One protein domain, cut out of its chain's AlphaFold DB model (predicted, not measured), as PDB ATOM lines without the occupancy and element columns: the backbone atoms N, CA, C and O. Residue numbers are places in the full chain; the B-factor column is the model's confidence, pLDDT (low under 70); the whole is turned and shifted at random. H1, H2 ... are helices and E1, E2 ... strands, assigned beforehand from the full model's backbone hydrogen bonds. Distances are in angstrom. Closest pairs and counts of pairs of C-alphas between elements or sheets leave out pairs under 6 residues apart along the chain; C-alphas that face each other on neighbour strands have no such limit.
ATOM      1  N   TYR A   4     177.983 152.404 250.186       93.75
ATOM      2  CA  TYR A   4     176.631 152.268 249.636       93.75
ATOM      3  C   TYR A   4     176.413 153.073 248.339       93.75
ATOM      4  O   TYR A   4     175.706 152.616 247.450       93.75
ATOM      5  N   LYS A   5     177.057 154.242 248.177       93.50
ATOM      6  CA  LYS A   5     176.985 155.019 246.924       93.50
ATOM      7  C   LYS A   5     177.745 154.360 245.776       93.50
ATOM      8  O   LYS A   5     177.410 154.585 244.618       93.50
ATOM      9  N   GLN A   6     178.780 153.577 246.075       91.94
ATOM     10  CA  GLN A   6     179.503 152.797 245.069       91.94
ATOM     11  C   GLN A   6     178.667 151.606 244.600       91.94
ATOM     12  O   GLN A   6     178.613 151.345 243.403       91.94
ATOM     13  N   GLU A   7     177.993 150.933 245.533       92.56
ATOM     14  CA  GLU A   7     177.200 149.730 245.256       92.56
ATOM     15  C   GLU A   7     175.824 150.058 244.639       92.56
ATOM     16  O   GLU A   7     175.395 149.377 243.711       92.56
ATOM     17  N   PHE A   8     175.156 151.126 245.098       91.06
ATOM     18  CA  PHE A   8     173.777 151.486 244.716       91.06
ATOM     19  C   PHE A   8     173.667 152.784 243.893       91.06
ATOM     20  O   PHE A   8     172.578 153.175 243.472       91.06
ATOM     21  N   GLY A   9     174.792 153.449 243.624       91.44
ATOM     22  CA  GLY A   9     174.869 154.657 242.804       91.44
ATOM     23  C   GLY A   9     174.878 155.972 243.594       91.44
ATOM     24  O   GLY A   9     174.337 156.099 244.691       91.44
ATOM     25  N   GLU A  10     175.489 157.001 242.998       90.25
ATOM     26  CA  GLU A  10     175.702 158.319 243.626       90.25
ATOM     27  C   GLU A  10     174.409 159.039 244.038       90.25
ATOM     28  O   GLU A  10     174.432 159.829 244.988       90.25
ATOM     29  N   GLY A  11     173.314 158.765 243.319       90.81
ATOM     30  CA  GLY A  11     171.987 159.337 243.552       90.81
ATOM     31  C   GLY A  11     171.125 158.565 244.552       90.81
ATOM     32  O   GLY A  11     169.973 158.941 244.741       90.81
ATOM     33  N   PHE A  12     171.639 157.492 245.166       92.31
ATOM     34  CA  PHE A  12     170.922 156.820 246.245       92.31
ATOM     35  C   PHE A  12     170.919 157.706 247.497       92.31
ATOM     36  O   PHE A  12     171.974 158.097 248.011       92.31
ATOM     37  N   GLU A  13     169.725 157.973 248.025       94.25
ATOM     38  CA  GLU A  13     169.524 158.841 249.180       94.25
ATOM     39  C   GLU A  13     169.057 158.047 250.402       94.25
ATOM     40  O   GLU A  13     167.973 157.458 250.422       94.25
ATOM     41  N   LEU A  14     169.858 158.088 251.470       95.00
ATOM     42  CA  LEU A  14     169.525 157.442 252.743       95.00
ATOM     43  C   LEU A  14     168.380 158.148 253.481       95.00
ATOM     44  O   LEU A  14     167.809 157.573 254.394       95.00
ATOM     45  N   GLY A  15     168.080 159.406 253.145       95.12
ATOM     46  CA  GLY A  15     167.111 160.227 253.878       95.12
ATOM     47  C   GLY A  15     167.621 160.760 255.227       95.12
ATOM     48  O   GLY A  15     166.922 161.530 255.879       95.12
ATOM     49  N   PHE A  16     168.843 160.408 255.633       94.69
ATOM     50  CA  PHE A  16     169.539 160.950 256.801       94.69
ATOM     51  C   PHE A  16     171.040 161.104 256.522       94.69
ATOM     52  O   PHE A  16     171.589 160.503 255.599       94.69
ATOM     53  N   GLU A  17     171.726 161.901 257.343       93.56
ATOM     54  CA  GLU A  17     173.172 162.094 257.230       93.56
ATOM     55  C   GLU A  17     173.931 161.038 258.042       93.56
ATOM     56  O   GLU A  17     173.905 161.046 259.274       93.56
ATOM     57  N   LEU A  18     174.661 160.154 257.354       92.38
ATOM     58  CA  LEU A  18     175.455 159.092 257.989       92.38
ATOM     59  C   LEU A  18     176.490 159.643 258.989       92.38
ATOM     60  O   LEU A  18     176.768 159.016 260.006       92.38
ATOM     61  N   GLY A  19     177.014 160.850 258.742       91.62
ATOM     62  CA  GLY A  19     177.970 161.522 259.627       91.62
ATOM     63  C   GLY A  19     177.432 161.834 261.030       91.62
ATOM     64  O   GLY A  19     178.228 161.975 261.957       91.62
ATOM     65  N   HIS A  20     176.108 161.888 261.217       93.25
ATOM     66  CA  HIS A  20     175.495 162.033 262.541       93.25
ATOM     67  C   HIS A  20     175.511 160.736 263.362       93.25
ATOM     68  O   HIS A  20     175.342 160.786 264.579       93.25
ATOM     69  N   PHE A  21     175.756 159.587 262.728       93.94
ATOM     70  CA  PHE A  21     175.731 158.270 263.363       93.94
ATOM     71  C   PHE A  21     177.025 157.496 263.063       93.94
ATOM     72  O   PHE A  21     176.998 156.482 262.369       93.94
ATOM     73  N   PRO A  22     178.181 157.932 263.604       92.62
ATOM     74  CA  PRO A  22     179.487 157.338 263.291       92.62
ATOM     75  C   PRO A  22     179.647 155.883 263.764       92.62
ATOM     76  O   PRO A  22     180.619 155.227 263.406       92.62
ATOM     77  N   PHE A  23     178.715 155.379 264.578       90.94
ATOM     78  CA  PHE A  23     178.665 153.980 265.005       90.94
ATOM     79  C   PHE A  23     178.043 153.043 263.953       90.94
ATOM     80  O   PHE A  23     178.118 151.828 264.122       90.94
ATOM     81  N   LEU A  24     177.422 153.583 262.898       94.12
ATOM     82  CA  LEU A  24     176.936 152.798 261.768       94.12
ATOM     83  C   LEU A  24     178.112 152.417 260.870       94.12
ATOM     84  O   LEU A  24     178.767 153.273 260.277       94.12
ATOM     85  N   GLN A  25     178.358 151.118 260.743       93.00
ATOM     86  CA  GLN A  25     179.347 150.573 259.828       93.00
ATOM     87  C   GLN A  25     178.659 150.126 258.539       93.00
ATOM     88  O   GLN A  25     177.832 149.217 258.559       93.00
ATOM     89  N   ASP A  26     179.025 150.750 257.421       93.50
ATOM     90  CA  ASP A  26     178.523 150.378 256.097       93.50
ATOM     91  C   ASP A  26     178.905 148.924 255.768       93.50
ATOM     92  O   ASP A  26     180.061 148.508 255.917       93.50
ATOM     93  N   LYS A  27     177.899 148.142 255.384       90.81
ATOM     94  CA  LYS A  27     177.994 146.738 254.978       90.81
ATOM     95  C   LYS A  27     177.290 146.493 253.639       90.81
ATOM     96  O   LYS A  27     177.073 145.345 253.273       90.81
ATOM     97  N   SER A  28     176.988 147.564 252.911       91.69
ATOM     98  CA  SER A  28     176.284 147.529 251.634       91.69
ATOM     99  C   SER A  28     177.033 146.697 250.596       91.69
ATOM    100  O   SER A  28     178.257 146.807 250.464       91.69
ATOM    101  N   TRP A  29     176.286 145.905 249.829       88.38
ATOM    102  CA  TRP A  29     176.808 145.047 248.773       88.38
ATOM    103  C   TRP A  29     175.859 145.050 247.571       88.38
ATOM    104  O   TRP A  29     174.656 144.917 247.751       88.38
ATOM    105  N   HIS A  30     176.370 145.174 246.341       83.12
ATOM    106  CA  HIS A  30     175.548 145.337 245.130       83.12
ATOM    107  C   HIS A  30     174.576 144.183 244.832       83.12
ATOM    108  O   HIS A  30     173.729 144.311 243.953       83.12
ATOM    109  N   ASN A  31     174.766 143.012 245.449       86.94
ATOM    110  CA  ASN A  31     173.866 141.867 245.281       86.94
ATOM    111  C   ASN A  31     172.708 141.891 246.282       86.94
ATOM    112  O   ASN A  31     171.769 141.113 246.120       86.94
ATOM    113  N   ASP A  32     172.782 142.752 247.296       86.56
ATOM    114  CA  ASP A  32     171.667 143.009 248.188       86.56
ATOM    115  C   ASP A  32     170.658 143.931 247.503       86.56
ATOM    116  O   ASP A  32     170.965 144.678 246.571       86.56
ATOM    117  N   VAL A  33     169.426 143.890 247.992       86.81
ATOM    118  CA  VAL A  33     168.312 144.662 247.430       86.81
ATOM    119  C   VAL A  33     168.376 146.138 247.815       86.81
ATOM    120  O   VAL A  33     167.872 146.993 247.087       86.81
ATOM    121  N   CYS A  34     169.035 146.449 248.933       91.50
ATOM    122  CA  CYS A  34     169.210 147.803 249.430       91.50
ATOM    123  C   CYS A  34     170.457 147.930 250.331       91.50
ATOM    124  O   CYS A  34     170.983 146.921 250.815       91.50
ATOM    125  N   PRO A  35     170.957 149.159 250.563       94.81
ATOM    126  CA  PRO A  35     172.037 149.423 251.506       94.81
ATOM    127  C   PRO A  35     171.786 148.876 252.908       94.81
ATOM    128  O   PRO A  35     170.669 148.937 253.434       94.81
ATOM    129  N   SER A  36     172.868 148.440 253.554       94.88
ATOM    130  CA  SER A  36     172.825 147.919 254.915       94.88
ATOM    131  C   SER A  36     173.938 148.484 255.793       94.88
ATOM    132  O   SER A  36     175.071 148.715 255.361       94.88
ATOM    133  N   PHE A  37     173.604 148.716 257.062       95.06
ATOM    134  CA  PHE A  37     174.512 149.271 258.057       95.06
ATOM    135  C   PHE A  37     174.453 148.448 259.333       95.06
ATOM    136  O   PHE A  37     173.404 148.278 259.948       95.06
ATOM    137  N   MET A  38     175.603 147.961 259.760       93.12
ATOM    138  CA  MET A  38     175.758 147.166 260.966       93.12
ATOM    139  C   MET A  38     176.180 148.052 262.134       93.12
ATOM    140  O   MET A  38     177.005 148.950 261.980       93.12
ATOM    141  N   PHE A  39     175.663 147.763 263.323       92.81
ATOM    142  CA  PHE A  39     176.076 148.431 264.552       92.81
ATOM    143  C   PHE A  39     175.761 147.577 265.782       92.81
ATOM    144  O   PHE A  39     175.116 146.532 265.696       92.81
ATOM    145  N   LYS A  40     176.240 148.018 266.945       90.88
ATOM    146  CA  LYS A  40     175.898 147.440 268.245       90.88
ATOM    147  C   LYS A  40     175.093 148.439 269.053       90.88
ATOM    148  O   LYS A  40     175.420 149.624 269.056       90.88
ATOM    149  N   ALA A  41     174.090 147.959 269.775       89.38
ATOM    150  CA  ALA A  41     173.361 148.773 270.738       89.38
ATOM    151  C   ALA A  41     172.916 147.949 271.947       89.38
ATOM    152  O   ALA A  41     172.756 146.730 271.864       89.38
ATOM    153  N   LEU A  42     172.703 148.637 273.067       87.00
ATOM    154  CA  LEU A  42     172.024 148.088 274.233       87.00
ATOM    155  C   LEU A  42     170.517 148.127 273.974       87.00
ATOM    156  O   LEU A  42     169.930 149.204 273.894       87.00
ATOM    157  N   ILE A  43     169.891 146.959 273.832       83.62
ATOM    158  CA  ILE A  43     168.438 146.848 273.651       83.62
ATOM    159  C   ILE A  43     167.840 145.824 274.612       83.62
ATOM    160  O   ILE A  43     168.507 144.872 275.028       83.62
ATOM    161  N   ASP A  44     166.574 146.020 274.970       80.38
ATOM    162  CA  ASP A  44     165.776 145.025 275.681       80.38
ATOM    163  C   ASP A  44     164.906 144.274 274.664       80.38
ATOM    164  O   ASP A  44     163.948 144.813 274.117       80.38
ATOM    165  N   LEU A  45     165.254 143.014 274.396       72.31
ATOM    166  CA  LEU A  45     164.513 142.163 273.458       72.31
ATOM    167  C   LEU A  45     163.106 141.798 273.954       72.31
ATOM    168  O   LEU A  45     162.281 141.370 273.153       72.31
ATOM    169  N   ASN A  46     162.831 141.938 275.254       69.31
ATOM    170  CA  ASN A  46     161.511 141.673 275.828       69.31
ATOM    171  C   ASN A  46     160.646 142.936 275.892       69.31
ATOM    172  O   ASN A  46     159.435 142.832 276.087       69.31
ATOM    173  N   ASN A  47     161.259 144.113 275.751       66.12
ATOM    174  CA  ASN A  47     160.576 145.393 275.699       66.12
ATOM    175  C   ASN A  47     161.332 146.370 274.775       66.12
ATOM    176  O   ASN A  47     162.182 147.130 275.247       66.12
ATOM    177  N   PRO A  48     161.032 146.371 273.463       58.41
ATOM    178  CA  PRO A  48     161.693 147.263 272.510       58.41
ATOM    179  C   PRO A  48     161.433 148.751 272.809       58.41
ATOM    180  O   PRO A  48     162.225 149.599 272.393       58.41
ATOM    181  N   ASP A  49     160.404 149.074 273.605       60.75
ATOM    182  CA  ASP A  49     160.137 150.417 274.125       60.75
ATOM    183  C   ASP A  49     161.050 150.745 275.321       60.75
ATOM    184  O   ASP A  49     160.553 150.947 276.425       60.75
ATOM    185  N   LEU A  50     162.375 150.762 275.104       58.75
ATOM    186  CA  LEU A  50     163.492 151.390 275.857       58.75
ATOM    187  C   LEU A  50     163.456 151.482 277.412       58.75
ATOM    188  O   LEU A  50     164.334 152.104 278.013       58.75
ATOM    189  N   ASN A  51     162.519 150.846 278.111       56.31
ATOM    190  CA  ASN A  51     162.268 151.025 279.538       56.31
ATOM    191  C   ASN A  51     162.989 149.943 280.357       56.31
ATOM    192  O   ASN A  51     162.411 148.950 280.778       56.31
ATOM    193  N   GLN A  52     164.291 150.175 280.551       56.22
ATOM    194  CA  GLN A  52     165.124 149.889 281.737       56.22
ATOM    195  C   GLN A  52     165.035 148.548 282.502       56.22
ATOM    196  O   GLN A  52     165.474 148.481 283.650       56.22
ATOM    197  N   SER A  53     164.616 147.436 281.901       55.94
ATOM    198  CA  SER A  53     164.736 146.128 282.568       55.94
ATOM    199  C   SER A  53     165.531 145.112 281.751       55.94
ATOM    200  O   SER A  53     164.982 144.192 281.168       55.94
ATOM    201  N   LYS A  54     166.868 145.223 281.854       66.19
ATOM    202  CA  LYS A  54     167.887 144.262 281.377       66.19
ATOM    203  C   LYS A  54     168.217 144.351 279.882       66.19
ATOM    204  O   LYS A  54     168.100 143.376 279.140       66.19
ATOM    205  N   GLN A  55     168.725 145.513 279.482       74.31
ATOM    206  CA  GLN A  55     169.342 145.697 278.173       74.31
ATOM    207  C   GLN A  55     170.591 144.816 278.034       74.31
ATOM    208  O   GLN A  55     171.329 144.591 278.997       74.31
ATOM    209  N   LYS A  56     170.817 144.289 276.833       81.62
ATOM    210  CA  LYS A  56     172.042 143.569 276.471       81.62
ATOM    211  C   LYS A  56     172.617 144.167 275.204       81.62
ATOM    212  O   LYS A  56     171.867 144.628 274.346       81.62
ATOM    213  N   GLU A  57     173.940 144.124 275.087       86.88
ATOM    214  CA  GLU A  57     174.595 144.487 273.837       86.88
ATOM    215  C   GLU A  57     174.187 143.472 272.765       86.88
ATOM    216  O   GLU A  57     174.336 142.262 272.947       86.88
ATOM    217  N   GLN A  58     173.651 143.980 271.664       89.31
ATOM    218  CA  GLN A  58     173.140 143.192 270.557       89.31
ATOM    219  C   GLN A  58     173.649 143.793 269.249       89.31
ATOM    220  O   GLN A  58     173.629 145.011 269.062       89.31
ATOM    221  N   TYR A  59     174.098 142.931 268.336       91.31
ATOM    222  CA  TYR A  59     174.356 143.343 266.962       91.31
ATOM    223  C   TYR A  59     173.032 143.567 266.244       91.31
ATOM    224  O   TYR A  59     172.112 142.747 266.348       91.31
ATOM    225  N   LEU A  60     172.970 144.673 265.516       93.12
ATOM    226  CA  LEU A  60     171.830 145.124 264.743       93.12
ATOM    227  C   LEU A  60     172.268 145.416 263.310       93.12
ATOM    228  O   LEU A  60     173.414 145.804 263.063       93.12
ATOM    229  N   VAL A  61     171.335 145.244 262.380       94.81
ATOM    230  CA  VAL A  61     171.491 145.649 260.982       94.81
ATOM    231  C   VAL A  61     170.333 146.564 260.622       94.81
ATOM    232  O   VAL A  61     169.175 146.189 260.789       94.81
ATOM    233  N   LEU A  62     170.662 147.765 260.158       95.94
ATOM    234  CA  LEU A  62     169.750 148.707 259.528       95.94
ATOM    235  C   LEU A  62     169.746 148.445 258.023       95.94
ATOM    236  O   LEU A  62     170.791 148.549 257.388       95.94
ATOM    237  N   TRP A  63     168.570 148.182 257.473       95.25
ATOM    238  CA  TRP A  63     168.292 148.156 256.043       95.25
ATOM    239  C   TRP A  63     167.651 149.476 255.635       95.25
ATOM    240  O   TRP A  63     166.770 149.977 256.341       95.25
ATOM    241  N   VAL A  64     168.113 150.048 254.524       96.25
ATOM    242  CA  VAL A  64     167.611 151.322 254.000       96.25
ATOM    243  C   VAL A  64     167.128 151.119 252.577       96.25
ATOM    244  O   VAL A  64     167.910 151.199 251.639       96.25
ATOM    245  N   ASP A  65     165.839 150.861 252.424       95.38
ATOM    246  CA  ASP A  65     165.187 150.681 251.135       95.38
ATOM    247  C   ASP A  65     164.985 152.015 250.393       95.38
ATOM    248  O   ASP A  65     165.194 153.115 250.928       95.38
ATOM    249  N   TYR A  66     164.558 151.922 249.137       93.19
ATOM    250  CA  TYR A  66     164.275 153.076 248.297       93.19
ATOM    251  C   TYR A  66     163.155 153.938 248.884       93.19
ATOM    252  O   TYR A  66     162.170 153.454 249.447       93.19
ATOM    253  N   GLU A  67     163.277 155.254 248.710       93.06
ATOM    254  CA  GLU A  67     162.245 156.201 249.140       93.06
ATOM    255  C   GLU A  67     160.888 155.884 248.508       93.06
ATOM    256  O   GLU A  67     159.868 155.832 249.196       93.06
ATOM    257  N   ASN A  68     160.891 155.606 247.207       90.69
ATOM    258  CA  ASN A  68     159.710 155.197 246.479       90.69
ATOM    259  C   ASN A  68     159.416 153.707 246.711       90.69
ATOM    260  O   ASN A  68     160.179 152.842 246.289       90.69
ATOM    261  N   GLY A  69     158.260 153.413 247.312       89.50
ATOM    262  CA  GLY A  69     157.786 152.048 247.566       89.50
ATOM    263  C   GLY A  69     157.712 151.147 246.329       89.50
ATOM    264  O   GLY A  69     157.847 149.938 246.458       89.50
ATOM    265  N   GLY A  70     157.517 151.717 245.134       89.00
ATOM    266  CA  GLY A  70     157.457 150.955 243.882       89.00
ATOM    267  C   GLY A  70     158.807 150.438 243.378       89.00
ATOM    268  O   GLY A  70     158.819 149.528 242.555       89.00
ATOM    269  N   ASP A  71     159.913 150.999 243.874       87.75
ATOM    270  CA  ASP A  71     161.276 150.588 243.510       87.75
ATOM    271  C   ASP A  71     161.854 149.557 244.502       87.75
ATOM    272  O   ASP A  71     162.944 149.029 244.287       87.75
ATOM    273  N   ARG A  72     161.117 149.259 245.582       90.69
ATOM    274  CA  ARG A  72     161.492 148.280 246.609       90.69
ATOM    275  C   ARG A  72     161.252 146.862 246.106       90.69
ATOM    276  O   ARG A  72     160.263 146.607 245.417       90.69
ATOM    277  N   GLU A  73     162.098 145.916 246.515       85.94
ATOM    278  CA  GLU A  73     161.879 144.490 246.219       85.94
ATOM    279  C   GLU A  73     160.523 144.021 246.769       85.94
ATOM    280  O   GLU A  73     159.765 143.323 246.090       85.94
ATOM    281  N   ASN A  74     160.193 144.460 247.985       85.25
ATOM    282  CA  ASN A  74     158.889 144.258 248.584       85.25
ATOM    283  C   ASN A  74     158.174 145.602 248.749       85.25
ATOM    284  O   ASN A  74     158.481 146.401 249.624       85.25
ATOM    285  N   THR A  75     157.143 145.841 247.945       86.81
ATOM    286  CA  THR A  75     156.418 147.120 247.952       86.81
ATOM    287  C   THR A  75     155.612 147.376 249.230       86.81
ATOM    288  O   THR A  75     155.007 148.438 249.365       86.81
ATOM    289  N   THR A  76     155.517 146.396 250.137       85.00
ATOM    290  CA  THR A  76     154.791 146.527 251.408       85.00
ATOM    291  C   THR A  76     155.704 146.710 252.617       85.00
ATOM    292  O   THR A  76     155.185 146.866 253.721       85.00
ATOM    293  N   THR A  77     157.030 146.638 252.455       87.81
ATOM    294  CA  THR A  77     157.974 146.837 253.566       87.81
ATOM    295  C   THR A  77     158.188 148.308 253.854       87.81
ATOM    296  O   THR A  77     158.012 149.162 252.983       87.81
ATOM    297  N   SER A  78     158.588 148.586 255.095       94.19
ATOM    298  CA  SER A  78     159.002 149.923 255.496       94.19
ATOM    299  C   SER A  78     160.308 150.327 254.806       94.19
ATOM    300  O   SER A  78     161.152 149.475 254.540       94.19
ATOM    301  N   ARG A  79     160.517 151.627 254.567       95.94
ATOM    302  CA  ARG A  79     161.794 152.154 254.043       95.94
ATOM    303  C   ARG A  79     162.980 151.792 254.937       95.94
ATOM    304  O   ARG A  79     164.055 151.475 254.444       95.94
ATOM    305  N   TYR A  80     162.803 151.888 256.249       97.19
ATOM    306  CA  TYR A  80     163.840 151.582 257.224       97.19
ATOM    307  C   TYR A  80     163.396 150.411 258.080       97.19
ATOM    308  O   TYR A  80     162.335 150.487 258.701       97.19
ATOM    309  N   SER A  81     164.246 149.395 258.188       95.12
ATOM    310  CA  SER A  81     164.037 148.271 259.101       95.12
ATOM    311  C   SER A  81     165.326 147.978 259.855       95.12
ATOM    312  O   SER A  81     166.397 147.872 259.259       95.12
ATOM    313  N   ILE A  82     165.235 147.844 261.177       94.56
ATOM    314  CA  ILE A  82     166.351 147.427 262.027       94.56
ATOM    315  C   ILE A  82     166.024 146.057 262.591       94.56
ATOM    316  O   ILE A  82     165.004 145.872 263.259       94.56
ATOM    317  N   VAL A  83     166.917 145.106 262.351       93.38
ATOM    318  CA  VAL A  83     166.768 143.718 262.789       93.38
ATOM    319  C   VAL A  83     167.924 143.301 263.679       93.38
ATOM    320  O   VAL A  83     169.045 143.798 263.550       93.38
ATOM    321  N   THR A  84     167.666 142.356 264.578       92.44
ATOM    322  CA  THR A  84     168.736 141.696 265.323       92.44
ATOM    323  C   THR A  84     169.575 140.818 264.409       92.44
ATOM    324  O   THR A  84     169.079 140.185 263.477       92.44
ATOM    325  N   ALA A  85     170.868 140.757 264.694       90.44
ATOM    326  CA  ALA A  85     171.793 139.915 263.966       90.44
ATOM    327  C   ALA A  85     172.760 139.210 264.917       90.44
ATOM    328  O   ALA A  85     173.052 139.683 266.014       90.44
ATOM    329  N   THR A  86     173.249 138.049 264.509       87.12
ATOM    330  CA  THR A  86     174.175 137.236 265.297       87.12
ATOM    331  C   THR A  86     175.569 137.360 264.708       87.12
ATOM    332  O   THR A  86     175.738 137.214 263.501       87.12
ATOM    333  N   ASN A  87     176.572 137.602 265.554       86.25
ATOM    334  CA  ASN A  87     177.963 137.478 265.136       86.25
ATOM    335  C   ASN A  87     178.381 136.010 265.170       86.25
ATOM    336  O   ASN A  87     178.527 135.442 266.252       86.25
ATOM    337  N   LEU A  88     178.560 135.414 263.997       85.56
ATOM    338  CA  LEU A  88     179.117 134.070 263.842       85.56
ATOM    339  C   LEU A  88     180.647 134.087 263.712       85.56
ATOM    340  O   LEU A  88     181.283 133.043 263.841       85.56
ATOM    341  N   GLY A  89     181.222 135.269 263.493       81.88
ATOM    342  CA  GLY A  89     182.655 135.490 263.366       81.88
ATOM    343  C   GLY A  89     183.332 135.764 264.706       81.88
ATOM    344  O   GLY A  89     182.812 135.478 265.788       81.88
ATOM    345  N   SER A  90     184.521 136.358 264.641       80.06
ATOM    346  CA  SER A  90     185.275 136.734 265.836       80.06
ATOM    347  C   SER A  90     184.920 138.149 266.306       80.06
ATOM    348  O   SER A  90     184.152 138.877 265.674       80.06
ATOM    349  N   LEU A  91     185.479 138.567 267.444       75.19
ATOM    350  CA  LEU A  91     185.368 139.957 267.898       75.19
ATOM    351  C   LEU A  91     186.092 140.934 266.952       75.19
ATOM    352  O   LEU A  91     185.684 142.086 266.844       75.19
ATOM    353  N   HIS A  92     187.162 140.479 266.293       75.19
ATOM    354  CA  HIS A  92     188.002 141.301 265.414       75.19
ATOM    355  C   HIS A  92     187.552 141.258 263.951       75.19
ATOM    356  O   HIS A  92     187.771 142.212 263.212       75.19
ATOM    357  N   GLU A  93     186.894 140.171 263.558       77.94
ATOM    358  CA  GLU A  93     186.354 139.936 262.221       77.94
ATOM    359  C   GLU A  93     184.902 139.470 262.377       77.94
ATOM    360  O   GLU A  93     184.632 138.265 262.361       77.94
ATOM    361  N   PRO A  94     183.969 140.403 262.645       78.81
ATOM    362  CA  PRO A  94     182.579 140.046 262.850       78.81
ATOM    363  C   PRO A  94     181.937 139.586 261.537       78.81
ATOM    364  O   PRO A  94     181.940 140.302 260.531       78.81
ATOM    365  N   GLU A  95     181.325 138.408 261.585       83.56
ATOM    366  CA  GLU A  95     180.492 137.850 260.520       83.56
ATOM    367  C   GLU A  95     179.041 137.947 260.976       83.56
ATOM    368  O   GLU A  95     178.521 137.081 261.683       83.56
ATOM    369  N   ILE A  96     178.414 139.074 260.651       82.44
ATOM    370  CA  ILE A  96     177.064 139.380 261.107       82.44
ATOM    371  C   ILE A  96     176.051 138.755 260.164       82.44
ATOM    372  O   ILE A  96     175.995 139.089 258.984       82.44
ATOM    373  N   TYR A  97     175.243 137.860 260.719       76.94
ATOM    374  CA  TYR A  97     174.203 137.142 260.006       76.94
ATOM    375  C   TYR A  97     172.838 137.459 260.610       76.94
ATOM    376  O   TYR A  97     172.668 137.438 261.832       76.94
ATOM    377  N   HIS A  98     171.857 137.725 259.759       80.00
ATOM    378  CA  HIS A  98     170.450 137.799 260.137       80.00
ATOM    379  C   HIS A  98     169.715 136.645 259.442       80.00
ATOM    380  O   HIS A  98     170.117 136.205 258.367       80.00
ATOM    381  N   ASN A  99     168.701 136.079 260.085       77.75
ATOM    382  CA  ASN A  99     167.960 134.935 259.549       77.75
ATOM    383  C   ASN A  99     166.493 134.991 259.984       77.75
ATOM    384  O   ASN A  99     166.051 135.978 260.556       77.75
ATOM    385  N   GLU A 100     165.732 133.923 259.754       76.00
ATOM    386  CA  GLU A 100     164.312 133.841 260.136       76.00
ATOM    387  C   GLU A 100     164.055 133.995 261.649       76.00
ATOM    388  O   GLU A 100     162.934 134.262 262.064       76.00
ATOM    389  N   SER A 101     165.081 133.818 262.488       79.12
ATOM    390  CA  SER A 101     165.013 134.052 263.938       79.12
ATOM    391  C   SER A 101     165.395 135.480 264.337       79.12
ATOM    392  O   SER A 101     165.335 135.816 265.522       79.12
ATOM    393  N   SER A 102     165.814 136.315 263.384       87.25
ATOM    394  CA  SER A 102     166.045 137.735 263.614       87.25
ATOM    395  C   SER A 102     164.733 138.435 263.935       87.25
ATOM    396  O   SER A 102     163.698 138.198 263.321       87.25
ATOM    397  N   ILE A 103     164.795 139.321 264.920       89.44
ATOM    398  CA  ILE A 103     163.648 140.081 265.399       89.44
ATOM    399  C   ILE A 103     163.773 141.485 264.835       89.44
ATOM    400  O   ILE A 103     164.803 142.138 265.022       89.44
ATOM    401  N   THR A 104     162.724 141.957 264.175       91.44
ATOM    402  CA  THR A 104     162.610 143.362 263.800       91.44
ATOM    403  C   THR A 104     162.330 144.193 265.044       91.44
ATOM    404  O   THR A 104     161.323 143.996 265.718       91.44
ATOM    405  N   VAL A 105     163.246 145.104 265.372       91.94
ATOM    406  CA  VAL A 105     163.172 145.947 266.578       91.94
ATOM    407  C   VAL A 105     162.701 147.364 266.278       91.94
ATOM    408  O   VAL A 105     162.320 148.089 267.193       91.94
ATOM    409  N   PHE A 106     162.728 147.765 265.007       93.38
ATOM    410  CA  PHE A 106     162.249 149.060 264.550       93.38
ATOM    411  C   PHE A 106     161.908 149.000 263.063       93.38
ATOM    412  O   PHE A 106     162.674 148.429 262.286       93.38
ATOM    413  N   GLU A 107     160.810 149.648 262.676       95.38
ATOM    414  CA  GLU A 107     160.468 149.925 261.281       95.38
ATOM    415  C   GLU A 107     159.859 151.320 261.150       95.38
ATOM    416  O   GLU A 107     159.084 151.746 262.010       95.38
ATOM    417  N   ALA A 108     160.195 152.032 260.076       95.62
ATOM    418  CA  ALA A 108     159.581 153.316 259.761       95.62
ATOM    419  C   ALA A 108     159.712 153.681 258.279       95.62
ATOM    420  O   ALA A 108     160.650 153.277 257.598       95.62
ATOM    421  N   GLU A 109     158.807 154.537 257.809       95.88
ATOM    422  CA  GLU A 109     158.928 155.233 256.519       95.88
ATOM    423  C   GLU A 109     159.687 156.560 256.639       95.88
ATOM    424  O   GLU A 109     160.405 156.969 255.728       95.88
ATOM    425  N   ASP A 110     159.510 157.254 257.766       94.69
ATOM    426  CA  ASP A 110     160.011 158.613 257.965       94.69
ATOM    427  C   ASP A 110     161.457 158.598 258.499       94.69
ATOM    428  O   ASP A 110     161.696 158.056 259.588       94.69
ATOM    429  N   PRO A 111     162.428 159.231 257.807       95.62
ATOM    430  CA  PRO A 111     163.797 159.354 258.312       95.62
ATOM    431  C   PRO A 111     163.869 160.014 259.690       95.62
ATOM    432  O   PRO A 111     164.773 159.723 260.476       95.62
ATOM    433  N   LYS A 112     162.921 160.891 260.039       95.75
ATOM    434  CA  LYS A 112     162.910 161.519 261.363       95.75
ATOM    435  C   LYS A 112     162.687 160.495 262.478       95.75
ATOM    436  O   LYS A 112     163.353 160.575 263.508       95.75
ATOM    437  N   ALA A 113     161.804 159.519 262.272       95.81
ATOM    438  CA  ALA A 113     161.581 158.450 263.242       95.81
ATOM    439  C   ALA A 113     162.846 157.591 263.415       95.81
ATOM    440  O   ALA A 113     163.252 157.318 264.546       95.81
ATOM    441  N   LEU A 114     163.518 157.247 262.307       96.25
ATOM    442  CA  LEU A 114     164.785 156.510 262.340       96.25
ATOM    443  C   LEU A 114     165.863 157.279 263.115       96.25
ATOM    444  O   LEU A 114     166.487 156.742 264.026       96.25
ATOM    445  N   THR A 115     166.080 158.550 262.776       95.56
ATOM    446  CA  THR A 115     167.122 159.370 263.414       95.56
ATOM    447  C   THR A 115     166.869 159.574 264.908       95.56
ATOM    448  O   THR A 115     167.818 159.544 265.694       95.56
ATOM    449  N   GLN A 116     165.608 159.719 265.327       94.38
ATOM    450  CA  GLN A 116     165.230 159.760 266.743       94.38
ATOM    451  C   GLN A 116     165.558 158.446 267.457       94.38
ATOM    452  O   GLN A 116     166.149 158.475 268.539       94.38
ATOM    453  N   TYR A 117     165.236 157.307 266.839       93.06
ATOM    454  CA  TYR A 117     165.537 155.987 267.389       93.06
ATOM    455  C   TYR A 117     167.051 155.760 267.535       93.06
ATOM    456  O   TYR A 117     167.532 155.444 268.624       93.06
ATOM    457  N   LEU A 118     167.829 156.021 266.479       93.12
ATOM    458  CA  LEU A 118     169.294 155.910 266.495       93.12
ATOM    459  C   LEU A 118     169.939 156.828 267.547       93.12
ATOM    460  O   LEU A 118     170.865 156.422 268.252       93.12
ATOM    461  N   SER A 119     169.426 158.051 267.697       92.44
ATOM    462  CA  SER A 119     169.912 158.999 268.708       92.44
ATOM    463  C   SER A 119     169.653 158.497 270.132       92.44
ATOM    464  O   SER A 119     170.536 158.592 270.990       92.44
ATOM    465  N   ALA A 120     168.479 157.911 270.387       89.06
ATOM    466  CA  ALA A 120     168.150 157.331 271.687       89.06
ATOM    467  C   ALA A 120     169.093 156.172 272.049       89.06
ATOM    468  O   ALA A 120     169.611 156.134 273.166       89.06
ATOM    469  N   LEU A 121     169.404 155.290 271.090       85.75
ATOM    470  CA  LEU A 121     170.361 154.195 271.288       85.75
ATOM    471  C   LEU A 121     171.775 154.697 271.600       85.75
ATOM    472  O   LEU A 121     172.439 154.165 272.489       85.75
ATOM    473  N   SER A 122     172.225 155.748 270.910       78.75
ATOM    474  CA  SER A 122     173.541 156.347 271.162       78.75
ATOM    475  C   SER A 122     173.646 157.021 272.535       78.75
ATOM    476  O   SER A 122     174.702 157.017 273.153       78.75
ATOM    477  N   THR A 123     172.544 157.577 273.046       71.25
ATOM    478  CA  THR A 123     172.535 158.229 274.363       71.25
ATOM    479  C   THR A 123     172.646 157.195 275.482       71.25
ATOM    480  O   THR A 123     173.346 157.420 276.469       71.25
ATOM    481  N   LEU A 124     172.004 156.036 275.303       64.12
ATOM    482  CA  LEU A 124     172.023 154.939 276.271       64.12
ATOM    483  C   LEU A 124     173.408 154.295 276.414       64.12
ATOM    484  O   LEU A 124     173.783 153.912 277.520       64.12
ATOM    485  N   SER A 125     174.198 154.227 275.336       57.94
ATOM    486  CA  SER A 125     175.558 153.672 275.396       57.94
ATOM    487  C   SER A 125     176.558 154.576 276.131       57.94
ATOM    488  O   SER A 125     177.548 154.080 276.663       57.94
ATOM    489  N   ILE A 126     176.306 155.888 276.203       57.47
ATOM    490  CA  ILE A 126     177.202 156.856 276.862       57.47
ATOM    491  C   ILE A 126     176.954 156.902 278.379       57.47
ATOM    492  O   ILE A 126     177.901 157.049 279.156       57.47
ATOM    493  N   SER A 127     175.704 156.729 278.821       53.22
ATOM    494  CA  SER A 127     175.319 156.860 280.235       53.22
ATOM    495  C   SER A 127     175.903 155.806 281.189       53.22
ATOM    496  O   SER A 127     175.855 156.022 282.395       53.22
ATOM    497  N   GLU A 128     176.490 154.710 280.698       48.50
ATOM    498  CA  GLU A 128     177.128 153.684 281.547       48.50
ATOM    499  C   GLU A 128     178.631 153.927 281.809       48.50
ATOM    500  O   GLU A 128     179.285 153.109 282.453       48.50
TER     501      GLU A 128
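Overview. This is residues 4 to 128 of the 130 residues of an uncharacterized protein of Shewanella woodyi (strain ATCC 51908 / MS32) (UniProt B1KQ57). A strongly twisted and curled sheet of four strands forms a trough, and the long helix H2 lies along one face of it, near both edge strands, E1 and E4. The little helix H1 lies beyond the sheet near the beginning of E1, and long loops join H1 to E1 and each strand to the next. The printed part has 125 residues with two named helices and four named strands, in the order H1 E1 E2 E3 E4 H2; the sheet's order is E1 - E2 - E3 - E4, all antiparallel. The class is mixed, helices and strands, though under half of the residues, 51, are in named elements. The whole is compact, with a radius of gyration of the C-alphas of 14.4 A and spans of 40 by 32 by 29 A.

Along the chain. E1 is residues 36 to 43, 19.3 A from first to last C-alpha, beginning at C-alpha 36 (172.825, 147.919, 254.915); it bends by 62 degrees at residue 40. E2 is residues 56 to 64, 24.2 A; E3 is residues 80 to 87, 21.5 A; E4 is residues 104 to 108, 11.2 A. H2 is residues 111 to 126, 23.0 A, ending at C-alpha 126 (177.202, 156.856, 276.862). H1 is residues 4 to 8, 5.7 A, beginning at C-alpha 4 (176.631, 152.268, 249.636).

Arrangement. The four strands make a meander, each the antiparallel neighbour of the one before, in three hairpins. Between E1 and E2, N 39 and O 60 are 3.0 A apart, within hydrogen-bond range; between E2 and E3, N 63 and O 81 are 2.8 A apart; between E3 and E4, N 82 and O 106 are 2.9 A apart. H2 is on the sheet at a height of 9.1 A, over E3 and E4 and only just over E1, with 3 of its C-alphas falling on E1. On the local plane it runs along the strands, at 20 degrees to E3. The closest C-alphas of E1 and H2 are those of Ala 41 and Leu 121, 6.2 A; of E4 and H2, those of Ala 108 and Leu 114, 6.6 A. H1 is not on the sheet and is apart from H2. Outside the named strands, residues 25 to 26 pair with residues 37 to 38 of E1, antiparallel. In H1 every O i to N i+4 pair is within hydrogen-bond range, in H2 11 of 12.

Size, cuts and confidence. The C-alphas farthest apart, those of Gly 70 and Glu 128, are 42.6 A apart. The printed part has no cut. The links H1 to E1, E1 to E2, E2 to E3 and E3 to E4 are long; E4 to H2 is tight. The mean pLDDT of the printed part is 86.0, with residues 46 to 54 and 124 to 128 under 70.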